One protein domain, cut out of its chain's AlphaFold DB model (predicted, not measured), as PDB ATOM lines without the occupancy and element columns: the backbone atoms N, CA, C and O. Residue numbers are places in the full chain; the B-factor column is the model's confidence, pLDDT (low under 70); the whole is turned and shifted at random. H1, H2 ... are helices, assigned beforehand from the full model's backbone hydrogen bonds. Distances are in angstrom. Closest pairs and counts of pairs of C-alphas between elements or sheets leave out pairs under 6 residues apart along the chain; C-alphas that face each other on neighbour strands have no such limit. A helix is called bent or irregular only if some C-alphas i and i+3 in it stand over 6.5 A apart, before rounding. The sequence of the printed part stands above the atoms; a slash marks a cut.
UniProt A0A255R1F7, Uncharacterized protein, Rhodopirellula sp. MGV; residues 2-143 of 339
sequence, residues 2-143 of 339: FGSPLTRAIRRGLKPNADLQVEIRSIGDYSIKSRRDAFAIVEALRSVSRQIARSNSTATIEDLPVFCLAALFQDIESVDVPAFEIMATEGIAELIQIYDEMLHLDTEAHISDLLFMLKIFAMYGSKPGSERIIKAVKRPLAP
ATOM      1  N   PHE A   2     144.755 136.634 174.607       71.81
ATOM      2  CA  PHE A   2     146.181 136.381 174.330       71.81
ATOM      3  C   PHE A   2     146.557 134.907 174.567       71.81
ATOM      4  O   PHE A   2     146.113 134.340 175.558       71.81
ATOM      5  N   GLY A   3     147.303 134.278 173.645       83.62
ATOM      6  CA  GLY A   3     147.855 132.908 173.764       83.62
ATOM      7  C   GLY A   3     148.819 132.758 174.936       83.62
ATOM      8  O   GLY A   3     149.477 133.744 175.258       83.62
ATOM      9  N   SER A   4     148.946 131.567 175.532       94.81
ATOM     10  CA  SER A   4     150.091 131.254 176.407       94.81
ATOM     11  C   SER A   4     151.408 131.335 175.612       94.81
ATOM     12  O   SER A   4     151.365 131.314 174.373       94.81
ATOM     13  N   PRO A   5     152.579 131.454 176.270       96.50
ATOM     14  CA  PRO A   5     153.874 131.398 175.592       96.50
ATOM     15  C   PRO A   5     154.005 130.184 174.666       96.50
ATOM     16  O   PRO A   5     154.273 130.378 173.479       96.50
ATOM     17  N   LEU A   6     153.675 128.982 175.155       97.19
ATOM     18  CA  LEU A   6     153.729 127.747 174.371       97.19
ATOM     19  C   LEU A   6     152.764 127.757 173.178       97.19
ATOM     20  O   LEU A   6     153.174 127.483 172.054       97.19
ATOM     21  N   THR A   7     151.506 128.176 173.368       96.69
ATOM     22  CA  THR A   7     150.541 128.285 172.251       96.69
ATOM     23  C   THR A   7     151.070 129.205 171.143       96.69
ATOM     24  O   THR A   7     150.847 128.963 169.954       96.69
ATOM     25  N   ARG A   8     151.740 130.305 171.515       96.81
ATOM     26  CA  ARG A   8     152.326 131.237 170.541       96.81
ATOM     27  C   ARG A   8     153.534 130.622 169.841       96.81
ATOM     28  O   ARG A   8     153.623 130.791 168.628       96.81
ATOM     29  N   ALA A   9     154.402 129.924 170.571       97.12
ATOM     30  CA  ALA A   9     155.558 129.221 170.017       97.12
ATOM     31  C   ALA A   9     155.123 128.158 168.999       97.12
ATOM     32  O   ALA A   9     155.512 128.247 167.840       97.12
ATOM     33  N   ILE A  10     154.195 127.268 169.372       96.94
ATOM     34  CA  ILE A  10     153.627 126.249 168.474       96.94
ATOM     35  C   ILE A  10     153.062 126.891 167.203       96.94
ATOM     36  O   ILE A  10     153.372 126.482 166.087       96.94
ATOM     37  N   ARG A  11     152.273 127.962 167.345       95.81
ATOM     38  CA  ARG A  11     151.693 128.653 166.186       95.81
ATOM     39  C   ARG A  11     152.745 129.275 165.267       95.81
ATOM     40  O   ARG A  11     152.502 129.363 164.066       95.81
ATOM     41  N   ARG A  12     153.848 129.798 165.810       96.19
ATOM     42  CA  ARG A  12     154.935 130.355 164.993       96.19
ATOM     43  C   ARG A  12     155.727 129.242 164.315       96.19
ATOM     44  O   ARG A  12     155.934 129.343 163.113       96.19
ATOM     45  N   GLY A  13     156.055 128.186 165.055       94.94
ATOM     46  CA  GLY A  13     156.843 127.047 164.592       94.94
ATOM     47  C   GLY A  13     156.167 126.186 163.530       94.94
ATOM     48  O   GLY A  13     156.849 125.595 162.710       94.94
ATOM     49  N   LEU A  14     154.832 126.155 163.488       93.19
ATOM     50  CA  LEU A  14     154.077 125.430 162.455       93.19
ATOM     51  C   LEU A  14     153.844 126.233 161.161       93.19
ATOM     52  O   LEU A  14     153.110 125.783 160.280       93.19
ATOM     53  N   LYS A  15     154.391 127.448 161.034       93.25
ATOM     54  CA  LYS A  15     154.308 128.198 159.772       93.25
ATOM     55  C   LYS A  15     155.266 127.603 158.729       93.25
ATOM     56  O   LYS A  15     156.297 127.060 159.107       93.25
ATOM     57  N   PRO A  16     154.987 127.765 157.421       87.88
ATOM     58  CA  PRO A  16     155.926 127.356 156.378       87.88
ATOM     59  C   PRO A  16     157.319 127.967 156.594       87.88
ATOM     60  O   PRO A  16     157.419 129.174 156.836       87.88
ATOM     61  N   ASN A  17     158.366 127.145 156.477       86.94
ATOM     62  CA  ASN A  17     159.779 127.500 156.697       86.94
ATOM     63  C   ASN A  17     160.129 127.973 158.123       86.94
ATOM     64  O   ASN A  17     161.194 128.557 158.322       86.94
ATOM     65  N   ALA A  18     159.238 127.782 159.097       92.62
ATOM     66  CA  ALA A  18     159.570 127.981 160.501       92.62
ATOM     67  C   ALA A  18     160.155 126.697 161.100       92.62
ATOM     68  O   ALA A  18     159.926 125.602 160.594       92.62
ATOM     69  N   ASP A  19     160.884 126.853 162.201       93.00
ATOM     70  CA  ASP A  19     161.448 125.751 162.971       93.00
ATOM     71  C   ASP A  19     160.733 125.683 164.326       93.00
ATOM     72  O   ASP A  19     160.865 126.575 165.176       93.00
ATOM     73  N   LEU A  20     159.930 124.634 164.520       94.69
ATOM     74  CA  LEU A  20     159.181 124.446 165.759       94.69
ATOM     75  C   LEU A  20     160.093 124.214 166.967       94.69
ATOM     76  O   LEU A  20     159.774 124.683 168.061       94.69
ATOM     77  N   GLN A  21     161.228 123.545 166.778       93.38
ATOM     78  CA  GLN A  21     162.172 123.272 167.854       93.38
ATOM     79  C   GLN A  21     162.817 124.565 168.353       93.38
ATOM     80  O   GLN A  21     162.910 124.775 169.564       93.38
ATOM     81  N   VAL A  22     163.208 125.466 167.448       95.44
ATOM     82  CA  VAL A  22     163.739 126.792 167.814       95.44
ATOM     83  C   VAL A  22     162.694 127.607 168.578       95.44
ATOM     84  O   VAL A  22     163.001 128.210 169.607       95.44
ATOM     85  N   GLU A  23     161.445 127.597 168.117       97.44
ATOM     86  CA  GLU A  23     160.359 128.339 168.761       97.44
ATOM     87  C   GLU A  23     160.038 127.811 170.166       97.44
ATOM     88  O   GLU A  23     159.838 128.614 171.082       97.44
ATOM     89  N   ILE A  24     160.042 126.490 170.367       95.88
ATOM     90  CA  ILE A  24     159.860 125.873 171.689       95.88
ATOM     91  C   ILE A  24     161.082 126.115 172.587       95.88
ATOM     92  O   ILE A  24     160.919 126.487 173.740       95.88
ATOM     93  N   ARG A  25     162.317 126.024 172.088       93.88
ATOM     94  CA  ARG A  25     163.503 126.354 172.906       93.88
ATOM     95  C   ARG A  25     163.515 127.815 173.362       93.88
ATOM     96  O   ARG A  25     163.989 128.121 174.452       93.88
ATOM     97  N   SER A  26     162.956 128.723 172.559       96.12
ATOM     98  CA  SER A  26     162.929 130.157 172.872       96.12
ATOM     99  C   SER A  26     162.069 130.533 174.084       96.12
ATOM    100  O   SER A  26     162.236 131.630 174.619       96.12
ATOM    101  N   ILE A  27     161.146 129.662 174.519       96.00
ATOM    102  CA  ILE A  27     160.331 129.927 175.714       96.00
ATOM    103  C   ILE A  27     161.050 129.561 177.024       96.00
ATOM    104  O   ILE A  27     160.549 129.946 178.079       96.00
ATOM    105  N   GLY A  28     162.223 128.916 176.956       94.19
ATOM    106  CA  GLY A  28     163.017 128.499 178.115       94.19
ATOM    107  C   GLY A  28     162.351 127.384 178.921       94.19
ATOM    108  O   GLY A  28     161.561 126.611 178.379       94.19
ATOM    109  N   ASP A  29     162.647 127.332 180.220       92.81
ATOM    110  CA  ASP A  29     162.041 126.374 181.147       92.81
ATOM    111  C   ASP A  29     160.545 126.681 181.308       92.81
ATOM    112  O   ASP A  29     160.136 127.602 182.026       92.81
ATOM    113  N   TYR A  30     159.710 125.924 180.598       95.75
ATOM    114  CA  TYR A  30     158.262 126.098 180.594       95.75
ATOM    115  C   TYR A  30     157.564 124.818 181.035       95.75
ATOM    116  O   TYR A  30     157.511 123.837 180.305       95.75
ATOM    117  N   SER A  31     156.951 124.864 182.215       95.50
ATOM    118  CA  SER A  31     156.142 123.763 182.733       95.50
ATOM    119  C   SER A  31     154.700 123.842 182.218       95.50
ATOM    120  O   SER A  31     154.030 124.878 182.338       95.50
ATOM    121  N   ILE A  32     154.207 122.744 181.648       97.56
ATOM    122  CA  ILE A  32     152.882 122.666 181.030       97.56
ATOM    123  C   ILE A  32     151.845 122.271 182.081       97.56
ATOM    124  O   ILE A  32     151.847 121.161 182.610       97.56
ATOM    125  N   LYS A  33     150.914 123.191 182.352       97.12
ATOM    126  CA  LYS A  33     149.907 123.032 183.420       97.12
ATOM    127  C   LYS A  33     148.471 123.160 182.929       97.12
ATOM    128  O   LYS A  33     147.543 122.606 183.512       97.12
ATOM    129  N   SER A  34     148.253 123.947 181.876       97.50
ATOM    130  CA  SER A  34     146.915 124.410 181.508       97.50
ATOM    131  C   SER A  34     146.261 123.550 180.426       97.50
ATOM    132  O   SER A  34     146.916 123.120 179.478       97.50
ATOM    133  N   ARG A  35     144.926 123.403 180.487       97.69
ATOM    134  CA  ARG A  35     144.147 122.763 179.405       97.69
ATOM    135  C   ARG A  35     144.423 123.388 178.043       97.69
ATOM    136  O   ARG A  35     144.455 122.714 177.024       97.69
ATOM    137  N   ARG A  36     144.620 124.706 178.032       96.69
ATOM    138  CA  ARG A  36     144.892 125.471 176.820       96.69
ATOM    139  C   ARG A  36     146.194 125.048 176.147       96.69
ATOM    140  O   ARG A  36     146.223 124.970 174.924       96.69
ATOM    141  N   ASP A  37     147.242 124.824 176.933       97.69
ATOM    142  CA  ASP A  37     148.528 124.357 176.420       97.69
ATOM    143  C   ASP A  37     148.391 122.952 175.840       97.69
ATOM    144  O   ASP A  37     148.765 122.743 174.689       97.69
ATOM    145  N   ALA A  38     147.750 122.038 176.576       98.25
ATOM    146  CA  ALA A  38     147.478 120.687 176.093       98.25
ATOM    147  C   ALA A  38     146.693 120.694 174.770       98.25
ATOM    148  O   ALA A  38     147.114 120.066 173.804       98.25
ATOM    149  N   PHE A  39     145.620 121.487 174.661       98.31
ATOM    150  CA  PHE A  39     144.879 121.625 173.401       98.31
ATOM    151  C   PHE A  39     145.737 122.169 172.254       98.31
ATOM    152  O   PHE A  39     145.573 121.737 171.117       98.31
ATOM    153  N   ALA A  40     146.652 123.106 172.519       98.06
ATOM    154  CA  ALA A  40     147.546 123.613 171.480       98.06
ATOM    155  C   ALA A  40     148.495 122.521 170.957       98.06
ATOM    156  O   ALA A  40     148.766 122.489 169.757       98.06
ATOM    157  N   ILE A  41     148.959 121.626 171.832       98.31
ATOM    158  CA  ILE A  41     149.798 120.477 171.464       98.31
ATOM    159  C   ILE A  41     148.982 119.452 170.674       98.31
ATOM    160  O   ILE A  41     149.397 119.048 169.593       98.31
ATOM    161  N   VAL A  42     147.792 119.086 171.154       98.62
ATOM    162  CA  VAL A  42     146.889 118.143 170.470       98.62
ATOM    163  C   VAL A  42     146.535 118.635 169.062       98.62
ATOM    164  O   VAL A  42     146.629 117.884 168.096       98.62
ATOM    165  N   GLU A  43     146.198 119.917 168.903       98.19
ATOM    166  CA  GLU A  43     145.920 120.496 167.582       98.19
ATOM    167  C   GLU A  43     147.154 120.505 166.664       98.19
ATOM    168  O   GLU A  43     147.027 120.325 165.448       98.19
ATOM    169  N   ALA A  44     148.352 120.682 167.227       97.75
ATOM    170  CA  ALA A  44     149.598 120.561 166.479       97.75
ATOM    171  C   ALA A  44     149.823 119.125 165.987       97.75
ATOM    172  O   ALA A  44     150.094 118.935 164.801       97.75
ATOM    173  N   LEU A  45     149.623 118.122 166.848       97.81
ATOM    174  CA  LEU A  45     149.704 116.703 166.483       97.81
ATOM    175  C   LEU A  45     148.699 116.350 165.378       97.81
ATOM    176  O   LEU A  45     149.089 115.799 164.352       97.81
ATOM    177  N   ARG A  46     147.438 116.786 165.497       97.31
ATOM    178  CA  ARG A  46     146.410 116.624 164.445       97.31
ATOM    179  C   ARG A  46     146.816 117.251 163.116       97.31
ATOM    180  O   ARG A  46     146.424 116.791 162.041       97.31
ATOM    181  N   SER A  47     147.525 118.377 163.156       95.00
ATOM    182  CA  SER A  47     148.057 119.013 161.949       95.00
ATOM    183  C   SER A  47     149.157 118.166 161.310       95.00
ATOM    184  O   SER A  47     149.173 118.026 160.089       95.00
ATOM    185  N   VAL A  48     150.043 117.588 162.126       93.38
ATOM    186  CA  VAL A  48     151.135 116.714 161.680       93.38
ATOM    187  C   VAL A  48     150.597 115.401 161.108       93.38
ATOM    188  O   VAL A  48     150.914 115.090 159.967       93.38
ATOM    189  N   SER A  49     149.699 114.695 161.803       92.69
ATOM    190  CA  SER A  49     149.083 113.463 161.277       92.69
ATOM    191  C   SER A  49     148.389 113.698 159.930       92.69
ATOM    192  O   SER A  49     148.614 112.981 158.958       92.69
ATOM    193  N   ARG A  50     147.627 114.794 159.790       92.62
ATOM    194  CA  ARG A  50     147.011 115.146 158.497       92.62
ATOM    195  C   ARG A  50     148.023 115.417 157.384       92.62
ATOM    196  O   ARG A  50     147.656 115.276 156.220       92.62
ATOM    197  N   GLN A  51     149.233 115.869 157.709       91.06
ATOM    198  CA  GLN A  51     150.300 116.042 156.724       91.06
ATOM    199  C   GLN A  51     150.874 114.686 156.318       91.06
ATOM    200  O   GLN A  51     150.903 114.412 155.123       91.06
ATOM    201  N   ILE A  52     151.188 113.813 157.280       90.25
ATOM    202  CA  ILE A  52     151.670 112.447 157.020       90.25
ATOM    203  C   ILE A  52     150.686 111.693 156.122       90.25
ATOM    204  O   ILE A  52     151.067 111.208 155.063       90.25
ATOM    205  N   ALA A  53     149.396 111.701 156.468       88.25
ATOM    206  CA  ALA A  53     148.353 111.027 155.697       88.25
ATOM    207  C   ALA A  53     148.167 111.566 154.262       88.25
ATOM    208  O   ALA A  53     147.584 110.890 153.415       88.25
ATOM    209  N   ARG A  54     148.606 112.801 153.978       87.56
ATOM    210  CA  ARG A  54     148.542 113.417 152.636       87.56
ATOM    211  C   ARG A  54     149.844 113.279 151.856       87.56
ATOM    212  O   ARG A  54     149.837 113.475 150.640       87.56
ATOM    213  N   SER A  55     150.947 113.015 152.542       81.62
ATOM    214  CA  SER A  55     152.262 112.915 151.937       81.62
ATOM    215  C   SER A  55     152.405 111.581 151.215       81.62
ATOM    216  O   SER A  55     152.421 110.519 151.819       81.62
ATOM    217  N   ASN A  56     152.567 111.648 149.893       69.38
ATOM    218  CA  ASN A  56     152.899 110.486 149.062       69.38
ATOM    219  C   ASN A  56     154.420 110.227 148.987       69.38
ATOM    220  O   ASN A  56     154.851 109.388 148.201       69.38
ATOM    221  N   SER A  57     155.240 110.997 149.713       66.75
ATOM    222  CA  SER A  57     156.706 110.955 149.635       66.75
ATOM    223  C   SER A  57     157.345 111.079 151.016       66.75
ATOM    224  O   SER A  57     156.980 111.962 151.796       66.75
ATOM    225  N   THR A  58     158.344 110.236 151.264       65.25
ATOM    226  CA  THR A  58     159.141 110.166 152.496       65.25
ATOM    227  C   THR A  58     159.908 111.460 152.784       65.25
ATOM    228  O   THR A  58     159.919 111.921 153.918       65.25
ATOM    229  N   ALA A  59     160.432 112.132 151.752       59.69
ATOM    230  CA  ALA A  59     161.228 113.358 151.902       59.69
ATOM    231  C   ALA A  59     160.465 114.537 152.539       59.69
ATOM    232  O   ALA A  59     161.074 115.455 153.066       59.69
ATOM    233  N   THR A  60     159.126 114.539 152.496       65.50
ATOM    234  CA  THR A  60     158.313 115.592 153.149       65.50
ATOM    235  C   THR A  60     158.025 115.316 154.624       65.50
ATOM    236  O   THR A  60     157.468 116.170 155.308       65.50
ATOM    237  N   ILE A  61     158.356 114.115 155.094       71.38
ATOM    238  CA  ILE A  61     158.029 113.625 156.433       71.38
ATOM    239  C   ILE A  61     159.239 113.796 157.359       71.38
ATOM    240  O   ILE A  61     159.056 114.057 158.544       71.38
ATOM    241  N   GLU A  62     160.460 113.748 156.814       70.31
ATOM    242  CA  GLU A  62     161.725 113.990 157.533       70.31
ATOM    243  C   GLU A  62     161.769 115.350 158.251       70.31
ATOM    244  O   GLU A  62     162.353 115.451 159.325       70.31
ATOM    245  N   ASP A  63     161.072 116.362 157.727       78.06
ATOM    246  CA  ASP A  63     161.014 117.704 158.319       78.06
ATOM    247  C   ASP A  63     159.855 117.897 159.320       78.06
ATOM    248  O   ASP A  63     159.638 119.002 159.834       78.06
ATOM    249  N   LEU A  64     159.053 116.860 159.595       84.19
ATOM    250  CA  LEU A  64     157.924 116.997 160.510       84.19
ATOM    251  C   LEU A  64     158.405 117.066 161.962       84.19
ATOM    252  O   LEU A  64     159.197 116.236 162.404       84.19
ATOM    253  N   PRO A  65     157.870 117.989 162.780       91.56
ATOM    254  CA  PRO A  65     158.377 118.213 164.129       91.56
ATOM    255  C   PRO A  65     157.784 117.219 165.147       91.56
ATOM    256  O   PRO A  65     157.382 117.613 166.246       91.56
ATOM    257  N   VAL A  66     157.698 115.934 164.780       93.38
ATOM    258  CA  VAL A  66     157.085 114.860 165.582       93.38
ATOM    259  C   VAL A  66     157.811 114.719 166.911       93.38
ATOM    260  O   VAL A  66     157.175 114.836 167.959       93.38
ATOM    261  N   PHE A  67     159.139 114.565 166.876       93.94
ATOM    262  CA  PHE A  67     159.964 114.486 168.082       93.94
ATOM    263  C   PHE A  67     159.707 115.659 169.025       93.94
ATOM    264  O   PHE A  67     159.476 115.478 170.218       93.94
ATOM    265  N   CYS A  68     159.706 116.879 168.482       95.31
ATOM    266  CA  CYS A  68     159.574 118.083 169.289       95.31
ATOM    267  C   CYS A  68     158.206 118.174 169.976       95.31
ATOM    268  O   CYS A  68     158.126 118.621 171.117       95.31
ATOM    269  N   LEU A  69     157.133 117.750 169.303       97.31
ATOM    270  CA  LEU A  69     155.795 117.708 169.894       97.31
ATOM    271  C   LEU A  69     155.646 116.567 170.903       97.31
ATOM    272  O   LEU A  69     155.027 116.764 171.946       97.31
ATOM    273  N   ALA A  70     156.224 115.397 170.620       97.50
ATOM    274  CA  ALA A  70     156.244 114.277 171.553       97.50
ATOM    275  C   ALA A  70     157.035 114.623 172.825       97.50
ATOM    276  O   ALA A  70     156.636 114.228 173.917       97.50
ATOM    277  N   ALA A  71     158.122 115.395 172.716       96.88
ATOM    278  CA  ALA A  71     158.951 115.787 173.858       96.88
ATOM    279  C   ALA A  71     158.176 116.616 174.893       96.88
ATOM    280  O   ALA A  71     158.354 116.402 176.088       96.88
ATOM    281  N   LEU A  72     157.221 117.445 174.455       97.88
ATOM    282  CA  LEU A  72     156.364 118.232 175.354       97.88
ATOM    283  C   LEU A  72     155.517 117.370 176.308       97.88
ATOM    284  O   LEU A  72     155.014 117.876 177.306       97.88
ATOM    285  N   PHE A  73     155.341 116.071 176.040       98.12
ATOM    286  CA  PHE A  73     154.661 115.167 176.974       98.12
ATOM    287  C   PHE A  73     155.461 114.945 178.266       98.12
ATOM    288  O   PHE A  73     154.855 114.556 179.262       98.12
ATOM    289  N   GLN A  74     156.780 115.177 178.245       96.44
ATOM    290  CA  GLN A  74     157.676 115.069 179.405       96.44
ATOM    291  C   GLN A  74     157.671 116.338 180.272       96.44
ATOM    292  O   GLN A  74     158.029 116.269 181.441       96.44
ATOM    293  N   ASP A  75     157.204 117.470 179.733       97.00
ATOM    294  CA  ASP A  75     157.210 118.774 180.416       97.00
ATOM    295  C   ASP A  75     155.905 119.064 181.191       97.00
ATOM    296  O   ASP A  75     155.662 120.194 181.643       97.00
ATOM    297  N   ILE A  76     155.026 118.063 181.338       96.88
ATOM    298  CA  ILE A  76     153.833 118.166 182.190       96.88
ATOM    299  C   ILE A  76     154.270 118.179 183.658       96.88
ATOM    300  O   ILE A  76     154.968 117.276 184.100       96.88
ATOM    301  N   GLU A  77     153.831 119.185 184.423       93.75
ATOM    302  CA  GLU A  77     154.281 119.384 185.813       93.75
ATOM    303  C   GLU A  77     154.029 118.175 186.722       93.75
ATOM    304  O   GLU A  77     154.885 117.799 187.518       93.75
ATOM    305  N   SER A  78     152.824 117.613 186.650       94.62
ATOM    306  CA  SER A  78     152.406 116.467 187.451       94.62
ATOM    307  C   SER A  78     151.132 115.847 186.876       94.62
ATOM    308  O   SER A  78     150.490 116.410 185.989       94.62
ATOM    309  N   VAL A  79     150.719 114.701 187.416       93.75
ATOM    310  CA  VAL A  79     149.441 114.058 187.062       93.75
ATOM    311  C   VAL A  79     148.207 114.857 187.511       93.75
ATOM    312  O   VAL A  79     147.115 114.645 186.988       93.75
ATOM    313  N   ASP A  80     148.378 115.807 188.437       96.56
ATOM    314  CA  ASP A  80     147.284 116.571 189.055       96.56
ATOM    315  C   ASP A  80     146.913 117.846 188.283       96.56
ATOM    316  O   ASP A  80     145.919 118.509 188.601       96.56
ATOM    317  N   VAL A  81     147.701 118.235 187.274       97.50
ATOM    318  CA  VAL A  81     147.423 119.458 186.512       97.50
ATOM    319  C   VAL A  81     146.412 119.210 185.387       97.50
ATOM    320  O   VAL A  81     146.440 118.166 184.733       97.50
ATOM    321  N   PRO A  82     145.557 120.196 185.051       97.69
ATOM    322  CA  PRO A  82     144.539 120.032 184.012       97.69
ATOM    323  C   PRO A  82     145.056 119.664 182.612       97.69
ATOM    324  O   PRO A  82     144.273 119.204 181.783       97.69
ATOM    325  N   ALA A  83     146.333 119.920 182.309       98.19
ATOM    326  CA  ALA A  83     146.942 119.495 181.050       98.19
ATOM    327  C   ALA A  83     147.072 117.967 180.942       98.19
ATOM    328  O   ALA A  83     146.877 117.433 179.852       98.19
ATOM    329  N   PHE A  84     147.355 117.273 182.052       98.12
ATOM    330  CA  PHE A  84     147.640 115.837 182.050       98.12
ATOM    331  C   PHE A  84     146.468 115.018 181.504       98.12
ATOM    332  O   PHE A  84     146.659 114.214 180.598       98.12
ATOM    333  N   GLU A  85     145.244 115.284 181.975       97.81
ATOM    334  CA  GLU A  85     144.021 114.598 181.528       97.81
ATOM    335  C   GLU A  85     143.861 114.645 179.998       97.81
ATOM    336  O   GLU A  85     143.600 113.625 179.361       97.81
ATOM    337  N   ILE A  86     144.065 115.819 179.391       98.44
ATOM    338  CA  ILE A  86     143.922 116.018 177.940       98.44
ATOM    339  C   ILE A  86     145.059 115.330 177.184       98.44
ATOM    340  O   ILE A  86     144.823 114.692 176.161       98.44
ATOM    341  N   MET A  87     146.291 115.427 177.682       98.31
ATOM    342  CA  MET A  87     147.438 114.775 177.050       98.31
ATOM    343  C   MET A  87     147.306 113.252 177.099       98.31
ATOM    344  O   MET A  87     147.515 112.595 176.085       98.31
ATOM    345  N   ALA A  88     146.875 112.699 178.233       97.44
ATOM    346  CA  ALA A  88     146.688 111.265 178.429       97.44
ATOM    347  C   ALA A  88     145.556 110.677 177.572       97.44
ATOM    348  O   ALA A  88     145.642 109.524 177.150       97.44
ATOM    349  N   THR A  89     144.494 111.449 177.319       96.50
ATOM    350  CA  THR A  89     143.306 110.973 176.592       96.50
ATOM    351  C   THR A  89     143.343 111.318 175.107       96.50
ATOM    352  O   THR A  89     143.241 110.424 174.269       96.50
ATOM    353  N   GLU A  90     143.509 112.594 174.765       98.38
ATOM    354  CA  GLU A  90     143.532 113.070 173.382       98.38
ATOM    355  C   GLU A  90     144.949 113.050 172.807       98.38
ATOM    356  O   GLU A  90     145.157 112.540 171.711       98.38
ATOM    357  N   GLY A  91     145.942 113.548 173.549       98.31
ATOM    358  CA  GLY A  91     147.324 113.638 173.063       98.31
ATOM    359  C   GLY A  91     147.928 112.280 172.701       98.31
ATOM    360  O   GLY A  91     148.481 112.121 171.614       98.31
ATOM    361  N   ILE A  92     147.776 111.284 173.575       98.38
ATOM    362  CA  ILE A  92     148.242 109.916 173.323       98.38
ATOM    363  C   ILE A  92     147.518 109.290 172.127       98.38
ATOM    364  O   ILE A  92     148.152 108.588 171.344       98.38
ATOM    365  N   ALA A  93     146.220 109.552 171.947       98.25
ATOM    366  CA  ALA A  93     145.481 109.031 170.800       98.25
ATOM    367  C   ALA A  93     146.041 109.572 169.471       98.25
ATOM    368  O   ALA A  93     146.265 108.793 168.546       98.25
ATOM    369  N   GLU A  94     146.340 110.873 169.405       98.25
ATOM    370  CA  GLU A  94     146.952 111.491 168.221       98.25
ATOM    371  C   GLU A  94     148.383 110.985 167.981       98.25
ATOM    372  O   GLU A  94     148.747 110.677 166.847       98.25
ATOM    373  N   LEU A  95     149.198 110.831 169.034       98.00
ATOM    374  CA  LEU A  95     150.542 110.257 168.898       98.00
ATOM    375  C   LEU A  95     150.513 108.806 168.410       98.00
ATOM    376  O   LEU A  95     151.370 108.415 167.626       98.00
ATOM    377  N   ILE A  96     149.538 108.002 168.843       98.12
ATOM    378  CA  ILE A  96     149.369 106.631 168.342       98.12
ATOM    379  C   ILE A  96     149.056 106.635 166.848       98.12
ATOM    380  O   ILE A  96     149.614 105.818 166.120       98.12
ATOM    381  N   GLN A  97     148.195 107.545 166.389       96.88
ATOM    382  CA  GLN A  97     147.895 107.665 164.967       96.88
ATOM    383  C   GLN A  97     149.152 108.028 164.168       96.88
ATOM    384  O   GLN A  97     149.450 107.364 163.178       96.88
ATOM    385  N   ILE A  98     149.921 109.017 164.633       96.44
ATOM    386  CA  ILE A  98     151.192 109.412 164.007       96.44
ATOM    387  C   ILE A  98     152.178 108.241 163.983       96.44
ATOM    388  O   ILE A  98     152.762 107.962 162.942       96.44
ATOM    389  N   TYR A  99     152.339 107.530 165.101       96.56
ATOM    390  CA  TYR A  99     153.211 106.361 165.193       96.56
ATOM    391  C   TYR A  99     152.824 105.285 164.174       96.56
ATOM    392  O   TYR A  99     153.683 104.793 163.445       96.56
ATOM    393  N   ASP A 100     151.539 104.927 164.111       95.44
ATOM    394  CA  ASP A 100     151.051 103.893 163.198       95.44
ATOM    395  C   ASP A 100     151.240 104.325 161.729       95.44
ATOM    396  O   ASP A 100     151.669 103.517 160.909       95.44
ATOM    397  N   GLU A 101     150.982 105.596 161.396       92.88
ATOM    398  CA  GLU A 101     151.219 106.155 160.057       92.88
ATOM    399  C   GLU A 101     152.713 106.142 159.691       92.88
ATOM    400  O   GLU A 101     153.075 105.704 158.599       92.88
ATOM    401  N   MET A 102     153.589 106.560 160.611       92.25
ATOM    402  CA  MET A 102     155.038 106.608 160.392       92.25
ATOM    403  C   MET A 102     155.670 105.224 160.265       92.25
ATOM    404  O   MET A 102     156.590 105.042 159.470       92.25
ATOM    405  N   LEU A 103     155.159 104.232 160.995       92.06
ATOM    406  CA  LEU A 103     155.652 102.855 160.933       92.06
ATOM    407  C   LEU A 103     155.520 102.247 159.523       92.06
ATOM    408  O   LEU A 103     156.242 101.312 159.186       92.06
ATOM    409  N   HIS A 104     154.615 102.769 158.691       88.06
ATOM    410  CA  HIS A 104     154.406 102.309 157.317       88.06
ATOM    411  C   HIS A 104     155.334 102.947 156.279       88.06
ATOM    412  O   HIS A 104     155.327 102.511 155.129       88.06
ATOM    413  N   LEU A 105     156.113 103.963 156.651       83.81
ATOM    414  CA  LEU A 105     156.909 104.743 155.700       83.81
ATOM    415  C   LEU A 105     158.264 104.111 155.353       83.81
ATOM    416  O   LEU A 105     158.907 104.585 154.424       83.81
ATOM    417  N   ASP A 106     158.661 103.047 156.059       69.81
ATOM    418  CA  ASP A 106     159.876 102.247 155.823       69.81
ATOM    419  C   ASP A 106     161.152 103.088 155.609       69.81
ATOM    420  O   ASP A 106     161.906 102.892 154.655       69.81
ATOM    421  N   THR A 107     161.389 104.069 156.489       76.88
ATOM    422  CA  THR A 107     162.624 104.863 156.488       76.88
ATOM    423  C   THR A 107     163.334 104.804 157.836       76.88
ATOM    424  O   THR A 107     162.750 105.037 158.897       76.88
ATOM    425  N   GLU A 108     164.643 104.547 157.796       82.56
ATOM    426  CA  GLU A 108     165.500 104.562 158.990       82.56
ATOM    427  C   GLU A 108     165.527 105.937 159.676       82.56
ATOM    428  O   GLU A 108     165.703 106.020 160.891       82.56
ATOM    429  N   ALA A 109     165.274 107.009 158.914       83.62
ATOM    430  CA  ALA A 109     165.250 108.392 159.390       83.62
ATOM    431  C   ALA A 109     164.292 108.623 160.575       83.62
ATOM    432  O   ALA A 109     164.522 109.518 161.383       83.62
ATOM    433  N   HIS A 110     163.245 107.805 160.714       89.12
ATOM    434  CA  HIS A 110     162.210 107.980 161.735       89.12
ATOM    435  C   HIS A 110     162.327 107.035 162.933       89.12
ATOM    436  O   HIS A 110     161.516 107.120 163.856       89.12
ATOM    437  N   ILE A 111     163.314 106.136 162.955       93.00
ATOM    438  CA  ILE A 111     163.450 105.137 164.027       93.00
ATOM    439  C   ILE A 111     163.554 105.814 165.400       93.00
ATOM    440  O   ILE A 111     162.876 105.401 166.341       93.00
ATOM    441  N   SER A 112     164.353 106.877 165.507       92.50
ATOM    442  CA  SER A 112     164.517 107.632 166.755       92.50
ATOM    443  C   SER A 112     163.197 108.230 167.248       92.50
ATOM    444  O   SER A 112     162.891 108.137 168.436       92.50
ATOM    445  N   ASP A 113     162.381 108.775 166.344       94.62
ATOM    446  CA  ASP A 113     161.078 109.363 166.676       94.62
ATOM    447  C   ASP A 113     160.079 108.293 167.115       94.62
ATOM    448  O   ASP A 113     159.366 108.470 168.105       94.62
ATOM    449  N   LEU A 114     160.053 107.154 166.413       96.75
ATOM    450  CA  LEU A 114     159.209 106.013 166.758       96.75
ATOM    451  C   LEU A 114     159.546 105.481 168.156       96.75
ATOM    452  O   LEU A 114     158.646 105.330 168.984       96.75
ATOM    453  N   LEU A 115     160.828 105.251 168.455       97.31
ATOM    454  CA  LEU A 115     161.271 104.787 169.774       97.31
ATOM    455  C   LEU A 115     161.000 105.831 170.865       97.31
ATOM    456  O   LEU A 115     160.571 105.484 171.966       97.31
ATOM    457  N   PHE A 116     161.166 107.119 170.560       97.50
ATOM    458  CA  PHE A 116     160.814 108.183 171.495       97.50
ATOM    459  C   PHE A 116     159.306 108.216 171.792       97.50
ATOM    460  O   PHE A 116     158.911 108.345 172.950       97.50
ATOM    461  N   MET A 117     158.442 108.017 170.791       98.25
ATOM    462  CA  MET A 117     156.996 107.884 171.011       98.25
ATOM    463  C   MET A 117     156.648 106.657 171.863       98.25
ATOM    464  O   MET A 117     155.799 106.766 172.748       98.25
ATOM    465  N   LEU A 118     157.333 105.519 171.684       98.44
ATOM    466  CA  LEU A 118     157.165 104.355 172.566       98.44
ATOM    467  C   LEU A 118     157.505 104.685 174.026       98.44
ATOM    468  O   LEU A 118     156.788 104.242 174.925       98.44
ATOM    469  N   LYS A 119     158.531 105.511 174.273       98.12
ATOM    470  CA  LYS A 119     158.852 106.001 175.624       98.12
ATOM    471  C   LYS A 119     157.690 106.816 176.194       98.12
ATOM    472  O   LYS A 119     157.299 106.598 177.338       98.12
ATOM    473  N   ILE A 120     157.097 107.714 175.402       98.19
ATOM    474  CA  ILE A 120     155.919 108.489 175.830       98.19
ATOM    475  C   ILE A 120     154.728 107.570 176.133       98.19
ATOM    476  O   ILE A 120     154.038 107.764 177.134       98.19
ATOM    477  N   PHE A 121     154.502 106.532 175.323       97.81
ATOM    478  CA  PHE A 121     153.447 105.548 175.579       97.81
ATOM    479  C   PHE A 121     153.657 104.784 176.885       97.81
ATOM    480  O   PHE A 121     152.682 104.544 177.598       97.81
ATOM    481  N   ALA A 122     154.904 104.418 177.193       96.62
ATOM    482  CA  ALA A 122     155.259 103.753 178.439       96.62
ATOM    483  C   ALA A 122     155.050 104.690 179.638       96.62
ATOM    484  O   ALA A 122     154.386 104.315 180.596       96.62
ATOM    485  N   MET A 123     155.496 105.945 179.529       95.94
ATOM    486  CA  MET A 123     155.354 106.970 180.568       95.94
ATOM    487  C   MET A 123     153.890 107.257 180.948       95.94
ATOM    488  O   MET A 123     153.587 107.466 182.117       95.94
ATOM    489  N   TYR A 124     152.969 107.252 179.979       95.75
ATOM    490  CA  TYR A 124     151.535 107.466 180.238       95.75
ATOM    491  C   TYR A 124     150.761 106.179 180.564       95.75
ATOM    492  O   TYR A 124     149.586 106.252 180.924       95.75
ATOM    493  N   GLY A 125     151.365 104.999 180.394       94.31
ATOM    494  CA  GLY A 125     150.769 103.712 180.770       94.31
ATOM    495  C   GLY A 125     149.445 103.364 180.076       94.31
ATOM    496  O   GLY A 125     148.673 102.546 180.582       94.31
ATOM    497  N   SER A 126     149.130 103.978 178.929       93.94
ATOM    498  CA  SER A 126     147.865 103.716 178.232       93.94
ATOM    499  C   SER A 126     147.856 102.317 177.607       93.94
ATOM    500  O   SER A 126     148.810 101.918 176.938       93.94
ATOM    501  N   LYS A 127     146.740 101.584 177.726       95.50
ATOM    502  CA  LYS A 127     146.607 100.249 177.116       95.50
ATOM    503  C   LYS A 127     146.901 100.248 175.602       95.50
ATOM    504  O   LYS A 127     147.671  99.394 175.164       95.50
ATOM    505  N   PRO A 128     146.351 101.167 174.782       96.81
ATOM    506  CA  PRO A 128     146.672 101.215 173.355       96.81
ATOM    507  C   PRO A 128     148.159 101.454 173.061       96.81
ATOM    508  O   PRO A 128     148.669 100.869 172.102       96.81
ATOM    509  N   GLY A 129     148.839 102.266 173.881       96.69
ATOM    510  CA  GLY A 129     150.275 102.527 173.791       96.69
ATOM    511  C   GLY A 129     151.120 101.314 174.191       96.69
ATOM    512  O   GLY A 129     152.019 100.924 173.449       96.69
ATOM    513  N   SER A 130     150.769 100.630 175.287       96.62
ATOM    514  CA  SER A 130     151.423  99.378 175.697       96.62
ATOM    515  C   SER A 130     151.353  98.302 174.609       96.62
ATOM    516  O   SER A 130     152.329  97.593 174.376       96.62
ATOM    517  N   GLU A 131     150.238  98.203 173.878       97.69
ATOM    518  CA  GLU A 131     150.138  97.281 172.739       97.69
ATOM    519  C   GLU A 131     151.099  97.633 171.590       97.69
ATOM    520  O   GLU A 131     151.561  96.727 170.896       97.69
ATOM    521  N   ARG A 132     151.427  98.918 171.369       98.00
ATOM    522  CA  ARG A 132     152.431  99.317 170.361       98.00
ATOM    523  C   ARG A 132     153.830  98.916 170.802       98.00
ATOM    524  O   ARG A 132     154.554  98.354 169.990       98.00
ATOM    525  N   ILE A 133     154.163  99.101 172.080       98.06
ATOM    526  CA  ILE A 133     155.448  98.667 172.649       98.06
ATOM    527  C   ILE A 133     155.614  97.157 172.468       98.06
ATOM    528  O   ILE A 133     156.601  96.703 171.902       98.06
ATOM    529  N   ILE A 134     154.602  96.371 172.847       97.94
ATOM    530  CA  ILE A 134     154.645  94.910 172.699       97.94
ATOM    531  C   ILE A 134     154.809  94.517 171.229       97.94
ATOM    532  O   ILE A 134     155.636  93.666 170.912       97.94
ATOM    533  N   LYS A 135     154.068  95.146 170.309       97.62
ATOM    534  CA  LYS A 135     154.217  94.887 168.869       97.62
ATOM    535  C   LYS A 135     155.608  95.248 168.348       97.62
ATOM    536  O   LYS A 135     156.148  94.466 167.574       97.62
ATOM    537  N   ALA A 136     156.169  96.380 168.767       97.38
ATOM    538  CA  ALA A 136     157.498  96.840 168.368       97.38
ATOM    539  C   ALA A 136     158.617  95.939 168.908       97.38
ATOM    540  O   ALA A 136     159.634  95.773 168.250       97.38
ATOM    541  N   VAL A 137     158.413  95.294 170.058       97.56
ATOM    542  CA  VAL A 137     159.328  94.258 170.553       97.56
ATOM    543  C   VAL A 137     159.165  92.950 169.770       97.56
ATOM    544  O   VAL A 137     160.146  92.323 169.388       97.56
ATOM    545  N   LYS A 138     157.924  92.519 169.494       96.19
ATOM    546  CA  LYS A 138     157.649  91.265 168.758       96.19
ATOM    547  C   LYS A 138     157.968  91.330 167.269       96.19
ATOM    548  O   LYS A 138     158.132  90.291 166.633       96.19
ATOM    549  N   ARG A 139     158.038  92.531 166.712       95.94
ATOM    550  CA  ARG A 139     158.580  92.832 165.389       95.94
ATOM    551  C   ARG A 139     159.709  93.831 165.612       95.94
ATOM    552  O   ARG A 139     159.436  95.022 165.486       95.94
ATOM    553  N   PRO A 140     160.897  93.348 166.027       95.00
ATOM    554  CA  PRO A 140     161.919  94.171 166.660       95.00
ATOM    555  C   PRO A 140     162.223  95.434 165.854       95.00
ATOM    556  O   PRO A 140     162.852  95.377 164.798       95.00
ATOM    557  N   LEU A 141     161.739  96.573 166.346       95.19
ATOM    558  CA  LEU A 141     162.013  97.880 165.767       95.19
ATOM    559  C   LEU A 141     163.391  98.332 166.249       95.19
ATOM    560  O   LEU A 141     163.535  98.695 167.414       95.19
ATOM    561  N   ALA A 142     164.384  98.285 165.357       95.94
ATOM    562  CA  ALA A 142     165.775  98.640 165.644       95.94
ATOM    563  C   ALA A 142     166.288  98.007 166.959       95.94
ATOM    564  O   ALA A 142     166.493  98.719 167.945       95.94
ATOM    565  N   PRO A 143     166.458  96.670 167.003       97.31
ATOM    566  CA  PRO A 143     166.708  95.939 168.246       97.31
ATOM    567  C   PRO A 143     167.973  96.354 169.000       97.31
ATOM    568  O   PRO A 143     168.012  96.214 170.217       97.31
TER     569      PRO A 143
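Overview. This is residues 2 to 143 of the 339 residues of an uncharacterized protein of Rhodopirellula sp. MGV (UniProt A0A255R1F7). A slab of two layers of helices: the longest helix, H5, packs side by side with H3 in one layer, over H4 and H6 in the other. H1 and H2 extend the slab beside H3 and H4 at one end, and H7 packs on H6 at the other. The printed part has 142 residues with seven named helices, H1 to H7 in chain order, and no named strand; its class is all helix. It is compact, with a radius of gyration of the C-alphas of 14.7 A, and spans 44 by 36 by 22 A.

Along the chain. H5, residues 82 to 103, is 30.8 A long, from C-alpha 82 at (144.539, 120.032, 184.012) to C-alpha 103 at (155.652, 102.855, 160.933). It has a kink of 34 degrees near residue 92, but is neither bent nor irregular, only just: C-alphas 89 and 92 are 6.0 A apart. H3, residues 35 to 52, is 25.8 A long, and H6, residues 108 to 124, is 25.6 A long. H6 is irregular, with C-alphas 109 and 112 7.4 A apart. H4 holds residues 66 to 74, H1 residues 5 to 13, beginning at (153.874, 131.398, 175.592), and H2 residues 20 to 25. H7, residues 127 to 138, is 16.5 A long.

Arrangement. H5 touches H3, the same way at a shallow tilt of 10 degrees, closest at the C-alphas of Arg 35 and Ala 83, 4.6 A. H5, H6 and H7 form a bundle, up and down, each helix running against the one before. H5 and H6, a hairpin, touch at the C-alphas of Tyr 99 and Leu 114, 6.2 A. H6 and H7, also a hairpin, touch at a steep tilt of 44 degrees, closest at the C-alphas of Phe 121 and Gly 129, 4.7 A. H5 and H7 only just touch, with 3 pairs of C-alphas within 8 A, the closest being Ile 96 and Gly 129, 6.9 A. H4 touches H6 at the C-alphas of Phe 67 and Asp 113, 5.4 A, and H3 at those of Leu 69 and Ile 41, 6.8 A. H1 touches H3, with residues 36 to 44 of H3 alone, closest at the C-alphas of Thr 7 and Ala 40, 5.6 A. H1 and H2, a hairpin, touch at the C-alphas of Gly 13 and Leu 20, 3.7 A. H1 and H7 are apart. Every O i to N i+4 pair is within hydrogen-bond range in H1, H2, H3 and H7, against 15 of 18 in H5, 11 of 13 in H6 and 2 of 5 in H4, where 5 of 6 O i to N i+3 pairs are.

Size, cuts and confidence. The C-alphas farthest apart, those of Phe 2 and Lys 138, are 46.9 A apart. The printed part has no cut. The link from H3 to H4, residues 53 to 65, is long. Mean pLDDT of the printed part is 93.2; residues 56 to 60 and residue 106 are under 70.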